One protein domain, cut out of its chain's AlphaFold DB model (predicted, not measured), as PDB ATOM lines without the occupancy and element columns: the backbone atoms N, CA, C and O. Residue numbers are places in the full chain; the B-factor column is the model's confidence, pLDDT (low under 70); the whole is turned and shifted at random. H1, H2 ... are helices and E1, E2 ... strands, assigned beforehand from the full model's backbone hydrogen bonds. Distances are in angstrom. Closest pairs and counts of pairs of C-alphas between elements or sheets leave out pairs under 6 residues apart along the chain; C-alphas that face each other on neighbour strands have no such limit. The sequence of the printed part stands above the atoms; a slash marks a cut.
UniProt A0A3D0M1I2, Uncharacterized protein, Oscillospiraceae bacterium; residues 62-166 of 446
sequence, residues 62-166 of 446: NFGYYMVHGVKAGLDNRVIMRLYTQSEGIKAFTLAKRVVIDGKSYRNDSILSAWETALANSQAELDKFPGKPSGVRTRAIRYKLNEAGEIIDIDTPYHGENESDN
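Overview. This is residues 62 to 166 of the 446 residues of an uncharacterized protein of Oscillospiraceae bacterium (UniProt A0A3D0M1I2). A small closed barrel of five strands, E1, E2, E3, E6 and E5, has one long helix, H1, packed on its outside, and the short strand E4 is added to the ring by pairing with E3. A loop at the far end of H1, residues 128 to 135, sticks out from this body. The printed part has 105 residues, with six named strands and one named helix in the order E1 E2 E3 E4 H1 E5 E6; the barrel is mixed, with E3 and E6 parallel and its other neighbour pairs antiparallel. The class is mixed, helices and strands. The whole is compact, with a radius of gyration of the C-alphas of 13.8 A and spans of 46 by 31 by 24 A.

Along the chain. E1, residues 62 to 72, is 23.3 A long and begins at C-alpha 62 (124.148, 134.110, 155.157); it bends by 85 degrees at residue 65. E2, residues 78 to 85, is 20.6 A long. E3, residues 89 to 101, is the longest strand by residues, 22.7 A from end to end, and bends by 116 degrees at residue 98. E4 is residues 104 to 107, 10.4 A. H1, residues 110 to 127, is 25.9 A long, beginning at C-alpha 110 (145.116, 144.743, 156.435). E5 is residues 140 to 145, 16.3 A, and E6 is residues 151 to 155, 11.1 A, ending at C-alpha 155 (133.120, 133.597, 159.864).

Arrangement. Round the ring run E1, E2, E3, E6, E5 and back to E1. E1 to E4 form a meander, each strand the antiparallel neighbour of the one before. The hairpin E1 and E2 has N 67 and O 82 at 2.9 A; the hairpin E2 and E3 has N 83 and O 91 at 2.9 A. The pairing of E3 is staggered: residues 89 to 94 pair with E2, 95 to 101 with E6 and 98 to 101 with E4. N 101 and O 104 of the hairpin E3 and E4 are 2.9 A apart. E6 is parallel to E3, with N 100 and O 152 at 2.9 A. In the hairpin E5 and E6, N 144 and O 153 are 3.0 A apart. E5 and E1 close the ring, with N 64 and O 141 at 2.9 A. H1 is on the barrel, outside it, at a height over the sheet of 9.1 A. It lies over E3 and E5, and only just over E6, on which 3 of its C-alphas fall. On the local plane it runs slantwise to the strands, only just, at 59.7 degrees to E3. The closest C-alphas of H1 and E3 are those of Trp 115 and Ile 101, 7.1 A apart. Every O i to N i+4 pair of H1 is within hydrogen-bond range.

Size, cuts and confidence. The C-alphas of Leu 75 and Gly 131 are the two farthest apart, 46.8 A. Without residues 128 to 135, which stand free, the body spans 38 by 28 by 24 A. The link from H1 to E5, 12 residues, is long; the other links are tight. The printed part has no cut. Its mean pLDDT is 88.7, and residues 73 to 76 are under 70.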
ATOM      1  N   ASN A  62     124.437 134.913 156.339       91.00
ATOM      2  CA  ASN A  62     124.148 134.110 155.157       91.00
ATOM      3  C   ASN A  62     125.269 133.090 154.952       91.00
ATOM      4  O   ASN A  62     126.430 133.391 155.231       91.00
ATOM      5  N   PHE A  63     124.946 131.913 154.418       94.25
ATOM      6  CA  PHE A  63     125.963 130.973 153.948       94.25
ATOM      7  C   PHE A  63     126.440 131.349 152.547       94.25
ATOM      8  O   PHE A  63     125.642 131.690 151.671       94.25
ATOM      9  N   GLY A  64     127.747 131.241 152.322       94.56
ATOM     10  CA  GLY A  64     128.359 131.434 151.014       94.56
ATOM     11  C   GLY A  64     129.491 130.447 150.772       94.56
ATOM     12  O   GLY A  64     130.129 129.966 151.708       94.56
ATOM     13  N   TYR A  65     129.750 130.153 149.503       94.62
ATOM     14  CA  TYR A  65     130.901 129.369 149.077       94.62
ATOM     15  C   TYR A  65     131.898 130.264 148.345       94.62
ATOM     16  O   TYR A  65     131.640 130.767 147.250       94.62
ATOM     17  N   TYR A  66     133.043 130.497 148.973       94.19
ATOM     18  CA  TYR A  66     134.078 131.386 148.480       94.19
ATOM     19  C   TYR A  66     134.816 130.812 147.263       94.19
ATOM     20  O   TYR A  66     135.380 129.715 147.294       94.19
ATOM     21  N   MET A  67     134.897 131.605 146.193       88.69
ATOM     22  CA  MET A  67     135.567 131.209 144.953       88.69
ATOM     23  C   MET A  67     136.932 131.881 144.798       88.69
ATOM     24  O   MET A  67     137.963 131.215 144.679       88.69
ATOM     25  N   VAL A  68     136.942 133.212 144.781       85.69
ATOM     26  CA  VAL A  68     138.126 134.026 144.487       85.69
ATOM     27  C   VAL A  68     137.951 135.425 145.066       85.69
ATOM     28  O   VAL A  68     136.824 135.876 145.271       85.69
ATOM     29  N   HIS A  69     139.056 136.118 145.325       87.69
ATOM     30  CA  HIS A  69     139.054 137.530 145.678       87.69
ATOM     31  C   HIS A  69     139.991 138.330 144.768       87.69
ATOM     32  O   HIS A  69     140.859 137.776 144.095       87.69
ATOM     33  N   GLY A  70     139.808 139.644 144.761       82.25
ATOM     34  CA  GLY A  70     140.686 140.599 144.097       82.25
ATOM     35  C   GLY A  70     140.624 141.960 144.779       82.25
ATOM     36  O   GLY A  70     139.852 142.164 145.716       82.25
ATOM     37  N   VAL A  71     141.428 142.904 144.299       81.31
ATOM     38  CA  VAL A  71     141.430 144.285 144.793       81.31
ATOM     39  C   VAL A  71     140.884 145.196 143.704       81.31
ATOM     40  O   VAL A  71     141.412 145.235 142.592       81.31
ATOM     41  N   LYS A  72     139.823 145.942 144.015       74.50
ATOM     42  CA  LYS A  72     139.333 147.011 143.144       74.50
ATOM     43  C   LYS A  72     140.218 148.235 143.335       74.50
ATOM     44  O   LYS A  72     140.227 148.813 144.421       74.50
ATOM     45  N   ALA A  73     140.931 148.623 142.279       66.00
ATOM     46  CA  ALA A  73     141.718 149.849 142.263       66.00
ATOM     47  C   ALA A  73     140.800 151.082 142.326       66.00
ATOM     48  O   ALA A  73     139.777 151.149 141.639       66.00
ATOM     49  N   GLY A  74     141.172 152.057 143.151       64.88
ATOM     50  CA  GLY A  74     140.438 153.305 143.340       64.88
ATOM     51  C   GLY A  74     141.147 154.220 144.339       64.88
ATOM     52  O   GLY A  74     142.284 153.957 144.717       64.88
ATOM     53  N   LEU A  75     140.469 155.289 144.774       63.03
ATOM     54  CA  LEU A  75     140.986 156.184 145.825       63.03
ATOM     55  C   LEU A  75     141.205 155.447 147.157       63.03
ATOM     56  O   LEU A  75     142.159 155.744 147.865       63.03
ATOM     57  N   ASP A  76     140.354 154.459 147.445       69.38
ATOM     58  CA  ASP A  76     140.532 153.484 148.516       69.38
ATOM     59  C   ASP A  76     140.523 152.090 147.879       69.38
ATOM     60  O   ASP A  76     139.512 151.687 147.296       69.38
ATOM     61  N   ASN A  77     141.625 151.346 147.982       75.06
ATOM     62  CA  ASN A  77     141.660 149.957 147.533       75.06
ATOM     63  C   ASN A  77     140.698 149.122 148.388       75.06
ATOM     64  O   ASN A  77     140.740 149.161 149.618       75.06
ATOM     65  N   ARG A  78     139.806 148.368 147.739       82.81
ATOM     66  CA  ARG A  78     138.805 147.537 148.429       82.81
ATOM     67  C   ARG A  78     138.877 146.102 147.946       82.81
ATOM     68  O   ARG A  78     138.972 145.852 146.744       82.81
ATOM     69  N   VAL A  79     138.808 145.168 148.888       87.75
ATOM     70  CA  VAL A  79     138.751 143.738 148.582       87.75
ATOM     71  C   VAL A  79     137.365 143.408 148.033       87.75
ATOM     72  O   VAL A  79     136.349 143.792 148.614       87.75
ATOM     73  N   ILE A  80     137.330 142.708 146.905       88.31
ATOM     74  CA  ILE A  80     136.123 142.112 146.335       88.31
ATOM     75  C   ILE A  80     136.244 140.603 146.468       88.31
ATOM     76  O   ILE A  80     137.274 140.039 146.109       88.31
ATOM     77  N   MET A  81     135.181 139.955 146.928       91.25
ATOM     78  CA  MET A  81     135.073 138.504 147.008       91.25
ATOM     79  C   MET A  81     133.955 138.012 146.103       91.25
ATOM     80  O   MET A  81     132.848 138.543 146.131       91.25
ATOM     81  N   ARG A  82     134.235 136.975 145.315       90.12
ATOM     82  CA  ARG A  82     133.225 136.257 144.544       90.12
ATOM     83  C   ARG A  82     132.770 135.040 145.340       90.12
ATOM     84  O   ARG A  82     133.592 134.181 145.675       90.12
ATOM     85  N   LEU A  83     131.479 134.995 145.646       93.19
ATOM     86  CA  LEU A  83     130.833 133.941 146.421       93.19
ATOM     87  C   LEU A  83     129.743 133.293 145.574       93.19
ATOM     88  O   LEU A  83     129.005 134.009 144.906       93.19
ATOM     89  N   TYR A  84     129.599 131.975 145.650       92.12
ATOM     90  CA  TYR A  84     128.335 131.328 145.314       92.12
ATOM     91  C   TYR A  84     127.398 131.409 146.525       92.12
ATOM     92  O   TYR A  84     127.803 131.109 147.650       92.12
ATOM     93  N   THR A  85     126.169 131.860 146.300       89.81
ATOM     94  CA  THR A  85     125.159 132.115 147.332       89.81
ATOM     95  C   THR A  85     123.921 131.265 147.089       89.81
ATOM     96  O   THR A  85     123.646 130.842 145.965       89.81
ATOM     97  N   GLN A  86     123.144 131.038 148.145       80.38
ATOM     98  CA  GLN A  86     121.941 130.218 148.060       80.38
ATOM     99  C   GLN A  86     120.859 130.826 147.145       80.38
ATOM    100  O   GLN A  86     120.188 130.107 146.412       80.38
ATOM    101  N   SER A  87     120.670 132.147 147.181       76.44
ATOM    102  CA  SER A  87     119.552 132.815 146.501       76.44
ATOM    103  C   SER A  87     119.917 133.448 145.160       76.44
ATOM    104  O   SER A  87     119.072 133.515 144.272       76.44
ATOM    105  N   GLU A  88     121.151 133.933 145.010       76.06
ATOM    106  CA  GLU A  88     121.544 134.800 143.888       76.06
ATOM    107  C   GLU A  88     122.594 134.162 142.967       76.06
ATOM    108  O   GLU A  88     123.046 134.811 142.032       76.06
ATOM    109  N   GLY A  89     123.007 132.915 143.221       85.44
ATOM    110  CA  GLY A  89     124.103 132.292 142.479       85.44
ATOM    111  C   GLY A  89     125.459 132.929 142.801       85.44
ATOM    112  O   GLY A  89     125.706 133.344 143.940       85.44
ATOM    113  N   ILE A  90     126.359 132.971 141.820       86.56
ATOM    114  CA  ILE A  90     127.680 133.588 141.896       86.56
ATOM    115  C   ILE A  90     127.528 135.109 141.877       86.56
ATOM    116  O   ILE A  90     127.145 135.718 140.881       86.56
ATOM    117  N   LYS A  91     127.955 135.755 142.960       88.19
ATOM    118  CA  LYS A  91     127.921 137.210 143.108       88.19
ATOM    119  C   LYS A  91     129.245 137.748 143.625       88.19
ATOM    120  O   LYS A  91     129.944 137.114 144.417       88.19
ATOM    121  N   ALA A  92     129.603 138.938 143.152       89.50
ATOM    122  CA  ALA A  92     130.745 139.689 143.651       89.50
ATOM    123  C   ALA A  92     130.292 140.650 144.754       89.50
ATOM    124  O   ALA A  92     129.437 141.507 144.533       89.50
ATOM    125  N   PHE A  93     130.902 140.535 145.926       91.75
ATOM    126  CA  PHE A  93     130.664 141.396 147.075       91.75
ATOM    127  C   PHE A  93     131.895 142.243 147.361       91.75
ATOM    128  O   PHE A  93     133.022 141.751 147.335       91.75
ATOM    129  N   THR A  94     131.682 143.519 147.672       91.81
ATOM    130  CA  THR A  94     132.754 144.386 148.173       91.81
ATOM    131  C   THR A  94     132.814 144.264 149.691       91.81
ATOM    132  O   THR A  94     131.783 144.326 150.354       91.81
ATOM    133  N   LEU A  95     134.008 144.104 150.254       93.50
ATOM    134  CA  LEU A  95     134.210 144.125 151.703       93.50
ATOM    135  C   LEU A  95     134.201 145.567 152.197       93.50
ATOM    136  O   LEU A  95     134.817 146.435 151.572       93.50
ATOM    137  N   ALA A  96     133.527 145.823 153.317       93.00
ATOM    138  CA  ALA A  96     133.487 147.111 154.004       93.00
ATOM    139  C   ALA A  96     134.904 147.628 154.340       93.00
ATOM    140  O   ALA A  96     135.869 146.869 154.393       93.00
ATOM    141  N   LYS A  97     135.068 148.931 154.611       92.06
ATOM    142  CA  LYS A  97     136.378 149.488 155.045       92.06
ATOM    143  C   LYS A  97     136.870 148.888 156.362       92.06
ATOM    144  O   LYS A  97     138.060 148.931 156.669       92.06
ATOM    145  N   ARG A  98     135.932 148.379 157.155       93.62
ATOM    146  CA  ARG A  98     136.167 147.663 158.398       93.62
ATOM    147  C   ARG A  98     135.365 146.372 158.349       93.62
ATOM    148  O   ARG A  98     134.151 146.437 158.200       93.62
ATOM    149  N   VAL A  99     136.052 145.247 158.495       94.88
ATOM    150  CA  VAL A  99     135.455 143.906 158.445       94.88
ATOM    151  C   VAL A  99     135.879 143.140 159.685       94.88
ATOM    152  O   VAL A  99     136.987 143.340 160.186       94.88
ATOM    153  N   VAL A 100     134.990 142.310 160.211       95.31
ATOM    154  CA  VAL A 100     135.321 141.295 161.209       95.31
ATOM    155  C   VAL A 100     135.589 139.989 160.470       95.31
ATOM    156  O   VAL A 100     134.779 139.593 159.643       95.31
ATOM    157  N   ILE A 101     136.746 139.375 160.701       96.06
ATOM    158  CA  ILE A 101     137.096 138.059 160.158       96.06
ATOM    159  C   ILE A 101     137.476 137.183 161.343       96.06
ATOM    160  O   ILE A 101     138.379 137.561 162.101       96.06
ATOM    161  N   ASP A 102     136.759 136.079 161.514       94.56
ATOM    162  CA  ASP A 102     136.911 135.125 162.615       94.56
ATOM    163  C   ASP A 102     136.978 135.843 163.987       94.56
ATOM    164  O   ASP A 102     137.951 135.763 164.746       94.56
ATOM    165  N   GLY A 103     135.987 136.705 164.249       90.69
ATOM    166  CA  GLY A 103     135.855 137.490 165.487       90.69
ATOM    167  C   GLY A 103     136.812 138.679 165.661       90.69
ATOM    168  O   GLY A 103     136.648 139.463 166.602       90.69
ATOM    169  N   LYS A 104     137.795 138.891 164.774       93.88
ATOM    170  CA  LYS A 104     138.753 140.010 164.871       93.88
ATOM    171  C   LYS A 104     138.494 141.090 163.823       93.88
ATOM    172  O   LYS A 104     138.273 140.810 162.653       93.88
ATOM    173  N   SER A 105     138.540 142.360 164.236       94.94
ATOM    174  CA  SER A 105     138.261 143.494 163.344       94.94
ATOM    175  C   SER A 105     139.516 144.013 162.638       94.94
ATOM    176  O   SER A 105     140.506 144.352 163.284       94.94
ATOM    177  N   TYR A 106     139.427 144.160 161.318       94.88
ATOM    178  CA  TYR A 106     140.482 144.644 160.426       94.88
ATOM    179  C   TYR A 106     140.026 145.885 159.657       94.88
ATOM    180  O   TYR A 106     138.826 146.146 159.532       94.88
ATOM    181  N   ARG A 107     140.977 146.681 159.151       92.94
ATOM    182  CA  ARG A 107     140.703 147.907 158.378       92.94
ATOM    183  C   ARG A 107     141.525 147.962 157.094       92.94
ATOM    184  O   ARG A 107     142.708 147.623 157.125       92.94
ATOM    185  N   ASN A 108     140.907 148.467 156.022       84.81
ATOM    186  CA  ASN A 108     141.530 148.803 154.736       84.81
ATOM    187  C   ASN A 108     142.581 147.761 154.288       84.81
ATOM    188  O   ASN A 108     142.241 146.604 154.051       84.81
ATOM    189  N   ASP A 109     143.852 148.161 154.236       85.12
ATOM    190  CA  ASP A 109     144.959 147.406 153.641       85.12
ATOM    191  C   ASP A 109     145.285 146.093 154.372       85.12
ATOM    192  O   ASP A 109     145.838 145.173 153.777       85.12
ATOM    193  N   SER A 110     144.904 145.971 155.649       92.31
ATOM    194  CA  SER A 110     145.116 144.743 156.435       92.31
ATOM    195  C   SER A 110     144.079 143.648 156.167       92.31
ATOM    196  O   SER A 110     144.270 142.512 156.591       92.31
ATOM    197  N   ILE A 111     142.977 143.970 155.481       94.06
ATOM    198  CA  ILE A 111     141.870 143.028 155.265       94.06
ATOM    199  C   ILE A 111     142.309 141.864 154.374       94.06
ATOM    200  O   ILE A 111     141.949 140.725 154.649       94.06
ATOM    201  N   LEU A 112     143.095 142.131 153.327       91.94
ATOM    202  CA  LEU A 112     143.515 141.096 152.382       91.94
ATOM    203  C   LEU A 112     144.399 140.037 153.054       91.94
ATOM    204  O   LEU A 112     144.106 138.850 152.958       91.94
ATOM    205  N   SER A 113     145.430 140.462 153.788       94.56
ATOM    206  CA  SER A 113     146.323 139.534 154.491       94.56
ATOM    207  C   SER A 113     145.613 138.791 155.626       94.56
ATOM    208  O   SER A 113     145.871 137.607 155.850       94.56
ATOM    209  N   ALA A 114     144.678 139.452 156.318       95.44
ATOM    210  CA  ALA A 114     143.823 138.804 157.306       95.44
ATOM    211  C   ALA A 114     142.942 137.717 156.672       95.44
ATOM    212  O   ALA A 114     142.841 136.620 157.215       95.44
ATOM    213  N   TRP A 115     142.366 137.986 155.498       95.12
ATOM    214  CA  TRP A 115     141.573 137.014 154.751       95.12
ATOM    215  C   TRP A 115     142.405 135.819 154.261       95.12
ATOM    216  O   TRP A 115     141.987 134.672 154.410       95.12
ATOM    217  N   GLU A 116     143.606 136.053 153.730       94.12
ATOM    218  CA  GLU A 116     144.526 134.973 153.336       94.12
ATOM    219  C   GLU A 116     144.924 134.093 154.530       94.12
ATOM    220  O   GLU A 116     145.001 132.869 154.403       94.12
ATOM    221  N   THR A 117     145.110 134.704 155.703       96.25
ATOM    222  CA  THR A 117     145.381 133.984 156.956       96.25
ATOM    223  C   THR A 117     144.178 133.139 157.384       96.25
ATOM    224  O   THR A 117     144.347 131.965 157.706       96.25
ATOM    225  N   ALA A 118     142.963 133.693 157.329       95.75
ATOM    226  CA  ALA A 118     141.731 132.968 157.649       95.75
ATOM    227  C   ALA A 118     141.522 131.755 156.727       95.75
ATOM    228  O   ALA A 118     141.213 130.660 157.193       95.75
ATOM    229  N   LEU A 119     141.790 131.900 155.423       93.81
ATOM    230  CA  LEU A 119     141.751 130.782 154.476       93.81
ATOM    231  C   LEU A 119     142.746 129.671 154.833       93.81
ATOM    232  O   LEU A 119     142.401 128.492 154.754       93.81
ATOM    233  N   ALA A 120     143.973 130.031 155.221       95.81
ATOM    234  CA  ALA A 120     144.982 129.058 155.630       95.81
ATOM    235  C   ALA A 120     144.584 128.330 156.926       95.81
ATOM    236  O   ALA A 120     144.701 127.108 157.003       95.81
ATOM    237  N   ASN A 121     144.062 129.061 157.913       96.19
ATOM    238  CA  ASN A 121     143.599 128.488 159.176       96.19
ATOM    239  C   ASN A 121     142.397 127.558 158.974       96.19
ATOM    240  O   ASN A 121     142.382 126.442 159.484       96.19
ATOM    241  N   SER A 122     141.425 127.980 158.168       95.19
ATOM    242  CA  SER A 122     140.268 127.167 157.799       95.19
ATOM    243  C   SER A 122     140.689 125.870 157.096       95.19
ATOM    244  O   SER A 122     140.215 124.782 157.429       95.19
ATOM    245  N   GLN A 123     141.669 125.941 156.188       94.81
ATOM    246  CA  GLN A 123     142.244 124.742 155.578       94.81
ATOM    247  C   GLN A 123     142.904 123.821 156.614       94.81
ATOM    248  O   GLN A 123     142.723 122.606 156.539       94.81
ATOM    249  N   ALA A 124     143.615 124.377 157.597       95.56
ATOM    250  CA  ALA A 124     144.205 123.594 158.679       95.56
ATOM    251  C   ALA A 124     143.140 122.882 159.537       95.56
ATOM    252  O   ALA A 124     143.386 121.767 159.989       95.56
ATOM    253  N   GLU A 125     141.948 123.465 159.722       95.19
ATOM    254  CA  GLU A 125     140.816 122.784 160.371       95.19
ATOM    255  C   GLU A 125     140.322 121.586 159.556       95.19
ATOM    256  O   GLU A 125     140.112 120.505 160.108       95.19
ATOM    257  N   LEU A 126     140.195 121.738 158.233       93.44
ATOM    258  CA  LEU A 126     139.837 120.630 157.344       93.44
ATOM    259  C   LEU A 126     140.893 119.512 157.372       93.44
ATOM    260  O   LEU A 126     140.552 118.329 157.325       93.44
ATOM    261  N   ASP A 127     142.171 119.869 157.479       93.19
ATOM    262  CA  ASP A 127     143.284 118.918 157.486       93.19
ATOM    263  C   ASP A 127     143.330 118.032 158.745       93.19
ATOM    264  O   ASP A 127     143.980 116.986 158.726       93.19
ATOM    265  N   LYS A 128     142.591 118.384 159.810       93.75
ATOM    266  CA  LYS A 128     142.431 117.546 161.013       93.75
ATOM    267  C   LYS A 128     141.572 116.302 160.771       93.75
ATOM    268  O   LYS A 128     141.599 115.385 161.594       93.75
ATOM    269  N   PHE A 129     140.806 116.252 159.680       91.12
ATOM    270  CA  PHE A 129     139.899 115.143 159.394       91.12
ATOM    271  C   PHE A 129     140.614 114.013 158.636       91.12
ATOM    272  O   PHE A 129     141.067 114.217 157.502       91.12
ATOM    273  N   PRO A 130     140.707 112.800 159.216       83.69
ATOM    274  CA  PRO A 130     141.269 111.651 158.519       83.69
ATOM    275  C   PRO A 130     140.361 111.238 157.355       83.69
ATOM    276  O   PRO A 130     139.139 111.297 157.462       83.69
ATOM    277  N   GLY A 131     140.956 110.804 156.242       75.12
ATOM    278  CA  GLY A 131     140.195 110.347 155.072       75.12
ATOM    279  C   GLY A 131     139.553 111.466 154.245       75.12
ATOM    280  O   GLY A 131     138.747 111.171 153.369       75.12
ATOM    281  N   LYS A 132     139.909 112.741 154.477       83.75
ATOM    282  CA  LYS A 132     139.472 113.836 153.600       83.75
ATOM    283  C   LYS A 132     139.900 113.560 152.145       83.75
ATOM    284  O   LYS A 132     141.047 113.143 151.934       83.75
ATOM    285  N   PRO A 133     139.044 113.815 151.141       73.94
ATOM    286  CA  PRO A 133     139.427 113.595 149.752       73.94
ATOM    287  C   PRO A 133     140.631 114.462 149.356       73.94
ATOM    288  O   PRO A 133     140.783 115.606 149.802       73.94
ATOM    289  N   SER A 134     141.514 113.911 148.521       75.69
ATOM    290  CA  SER A 134     142.704 114.629 148.054       75.69
ATOM    291  C   SER A 134     142.314 115.860 147.231       75.69
ATOM    292  O   SER A 134     141.360 115.823 146.460       75.69
ATOM    293  N   GLY A 135     143.048 116.964 147.394       77.12
ATOM    294  CA  GLY A 135     142.818 118.201 146.636       77.12
ATOM    295  C   GLY A 135     141.592 119.020 147.059       77.12
ATOM    296  O   GLY A 135     141.394 120.115 146.535       77.12
ATOM    297  N   VAL A 136     140.799 118.548 148.026       82.25
ATOM    298  CA  VAL A 136     139.641 119.281 148.548       82.25
ATOM    299  C   VAL A 136     140.073 120.414 149.476       82.25
ATOM    300  O   VAL A 136     140.902 120.227 150.373       82.25
ATOM    301  N   ARG A 137     139.466 121.589 149.276       86.94
ATOM    302  CA  ARG A 137     139.635 122.768 150.127       86.94
ATOM    303  C   ARG A 137     138.330 123.166 150.787       86.94
ATOM    304  O   ARG A 137     137.262 123.032 150.190       86.94
ATOM    305  N   THR A 138     138.416 123.708 151.996       88.75
ATOM    306  CA  THR A 138     137.251 124.344 152.609       88.75
ATOM    307  C   THR A 138     137.127 125.791 152.140       88.75
ATOM    308  O   THR A 138     138.090 126.556 152.086       88.75
ATOM    309  N   ARG A 139     135.914 126.134 151.715       91.44
ATOM    310  CA  ARG A 139     135.549 127.422 151.115       91.44
ATOM    311  C   ARG A 139     134.190 127.911 151.611       91.44
ATOM    312  O   ARG A 139     133.737 128.974 151.200       91.44
ATOM    313  N   ALA A 140     133.527 127.135 152.466       95.38
ATOM    314  CA  ALA A 140     132.293 127.558 153.102       95.38
ATOM    315  C   ALA A 140     132.590 128.678 154.099       95.38
ATOM    316  O   ALA A 140     133.536 128.577 154.877       95.38
ATOM    317  N   ILE A 141     131.765 129.717 154.075       96.75
ATOM    318  CA  ILE A 141     131.791 130.808 155.044       96.75
ATOM    319  C   ILE A 141     130.370 131.165 155.465       96.75
ATOM    320  O   ILE A 141     129.405 130.925 154.727       96.75
ATOM    321  N   ARG A 142     130.255 131.816 156.618       94.62
ATOM    322  CA  ARG A 142     129.113 132.666 156.947       94.62
ATOM    323  C   ARG A 142     129.509 134.126 156.779       94.62
ATOM    324  O   ARG A 142     130.636 134.498 157.089       94.62
ATOM    325  N   TYR A 143     128.601 134.963 156.284       95.19
ATOM    326  CA  TYR A 143     128.862 136.397 156.142       95.19
ATOM    327  C   TYR A 143     127.649 137.275 156.456       95.19
ATOM    328  O   TYR A 143     126.505 136.870 156.242       95.19
ATOM    329  N   LYS A 144     127.898 138.504 156.927       93.31
ATOM    330  CA  LYS A 144     126.873 139.553 157.080       93.31
ATOM    331  C   LYS A 144     127.098 140.685 156.096       93.31
ATOM    332  O   LYS A 144     128.238 141.057 155.811       93.31
ATOM    333  N   LEU A 145     125.997 141.277 155.654       92.06
ATOM    334  CA  LEU A 145     125.997 142.476 154.825       92.06
ATOM    335  C   LEU A 145     125.571 143.695 155.649       92.06
ATOM    336  O   LEU A 145     124.759 143.574 156.566       92.06
ATOM    337  N   ASN A 146     126.111 144.868 155.320       87.88
ATOM    338  CA  ASN A 146     125.532 146.142 155.750       87.88
ATOM    339  C   ASN A 146     124.375 146.569 154.827       87.88
ATOM    340  O   ASN A 146     124.082 145.915 153.829       87.88
ATOM    341  N   GLU A 147     123.747 147.705 155.136       85.56
ATOM    342  CA  GLU A 147     122.657 148.279 154.327       85.56
ATOM    343  C   GLU A 147     123.075 148.612 152.884       85.56
ATOM    344  O   GLU A 147     122.238 148.634 151.988       85.56
ATOM    345  N   ALA A 148     124.371 148.833 152.638       84.81
ATOM    346  CA  ALA A 148     124.922 149.076 151.306       84.81
ATOM    347  C   ALA A 148     125.249 147.779 150.534       84.81
ATOM    348  O   ALA A 148     125.772 147.845 149.422       84.81
ATOM    349  N   GLY A 149     124.974 146.602 151.108       86.31
ATOM    350  CA  GLY A 149     125.286 145.305 150.503       86.31
ATOM    351  C   GLY A 149     126.772 144.929 150.543       86.31
ATOM    352  O   GLY A 149     127.191 144.021 149.825       86.31
ATOM    353  N   GLU A 150     127.585 145.610 151.355       92.50
ATOM    354  CA  GLU A 150     128.997 145.276 151.563       92.50
ATOM    355  C   GLU A 150     129.155 144.249 152.689       92.50
ATOM    356  O   GLU A 150     128.449 144.311 153.697       92.50
ATOM    357  N   ILE A 151     130.131 143.348 152.564       95.31
ATOM    358  CA  ILE A 151     130.442 142.375 153.619       95.31
ATOM    359  C   ILE A 151     131.122 143.087 154.788       95.31
ATOM    360  O   ILE A 151     132.168 143.711 154.609       95.31
ATOM    361  N   ILE A 152     130.548 142.963 155.984       95.12
ATOM    362  CA  ILE A 152     131.079 143.543 157.231       95.12
ATOM    363  C   ILE A 152     131.626 142.502 158.204       95.12
ATOM    364  O   ILE A 152     132.356 142.858 159.128       95.12
ATOM    365  N   ASP A 153     131.277 141.237 158.011       95.19
ATOM    366  CA  ASP A 153     131.591 140.157 158.936       95.19
ATOM    367  C   ASP A 153     131.706 138.848 158.151       95.19
ATOM    368  O   ASP A 153     130.844 138.580 157.307       95.19
ATOM    369  N   ILE A 154     132.774 138.092 158.390       96.25
ATOM    370  CA  ILE A 154     133.063 136.791 157.795       96.25
ATOM    371  C   ILE A 154     133.483 135.843 158.913       96.25
ATOM    372  O   ILE A 154     134.406 136.135 159.670       96.25
ATOM    373  N   ASP A 155     132.837 134.691 158.945       95.62
ATOM    374  CA  ASP A 155     133.120 133.597 159.864       95.62
ATOM    375  C   ASP A 155     133.440 132.352 159.031       95.62
ATOM    376  O   ASP A 155     132.640 131.898 158.197       95.62
ATOM    377  N   THR A 156     134.668 131.872 159.183       96.69
ATOM    378  CA  THR A 156     135.178 130.670 158.529       96.69
ATOM    379  C   THR A 156     135.107 129.478 159.491       96.69
ATOM    380  O   THR A 156     134.824 129.643 160.667       96.69
ATOM    381  N   PRO A 157     135.379 128.248 159.028       95.38
ATOM    382  CA  PRO A 157     135.518 127.084 159.903       95.38
ATOM    383  C   PRO A 157     136.536 127.179 161.047       95.38
ATOM    384  O   PRO A 157     136.570 126.283 161.894       95.38
ATOM    385  N   TYR A 158     137.414 128.184 161.026       94.69
ATOM    386  CA  TYR A 158     138.399 128.414 162.070       94.69
ATOM    387  C   TYR A 158     137.793 129.238 163.206       94.69
ATOM    388  O   TYR A 158     137.427 130.388 163.006       94.69
ATOM    389  N   HIS A 159     137.777 128.665 164.413       90.50
ATOM    390  CA  HIS A 159     137.302 129.359 165.609       90.50
ATOM    391  C   HIS A 159     138.359 130.351 166.111       90.50
ATOM    392  O   HIS A 159     139.388 129.961 166.673       90.50
ATOM    393  N   GLY A 160     138.112 131.640 165.891       85.31
ATOM    394  CA  GLY A 160     138.990 132.720 166.328       85.31
ATOM    395  C   GLY A 160     138.944 132.971 167.840       85.31
ATOM    396  O   GLY A 160     137.949 132.715 168.511       85.31
ATOM    397  N   GLU A 161     140.009 133.564 168.395       79.88
ATOM    398  CA  GLU A 161     140.145 133.817 169.847       79.88
ATOM    399  C   GLU A 161     139.008 134.660 170.457       79.88
ATOM    400  O   GLU A 161     138.770 134.590 171.660       79.88
ATOM    401  N   ASN A 162     138.323 135.472 169.646       82.44
ATOM    402  CA  ASN A 162     137.255 136.378 170.086       82.44
ATOM    403  C   ASN A 162     135.867 135.964 169.575       82.44
ATOM    404  O   ASN A 162     134.943 136.779 169.578       82.44
ATOM    405  N   GLU A 163     135.715 134.729 169.101       81.38
ATOM    406  CA  GLU A 163     134.443 134.235 168.590       81.38
ATOM    407  C   GLU A 163     133.622 133.515 169.649       81.38
ATOM    408  O   GLU A 163     134.131 132.744 170.464       81.38
ATOM    409  N   SER A 164     132.310 133.730 169.595       81.50
ATOM    410  CA  SER A 164     131.362 132.936 170.371       81.50
ATOM    411  C   SER A 164     131.352 131.477 169.914       81.50
ATOM    412  O   SER A 164     131.747 131.171 168.791       81.50
ATOM    413  N   ASP A 165     130.775 130.591 170.725       79.19
ATOM    414  CA  ASP A 165     130.600 129.188 170.335       79.19
ATOM    415  C   ASP A 165     129.689 128.997 169.111       79.19
ATOM    416  O   ASP A 165     129.801 127.972 168.436       79.19
ATOM    417  N   ASN A 166     128.862 130.001 168.779       83.81
ATOM    418  CA  ASN A 166     128.100 130.079 167.533       83.81
ATOM    419  C   ASN A 166     128.990 130.536 166.357       83.81
ATOM    420  O   ASN A 166     128.792 131.618 165.802       83.81
TER     421      ASN A 166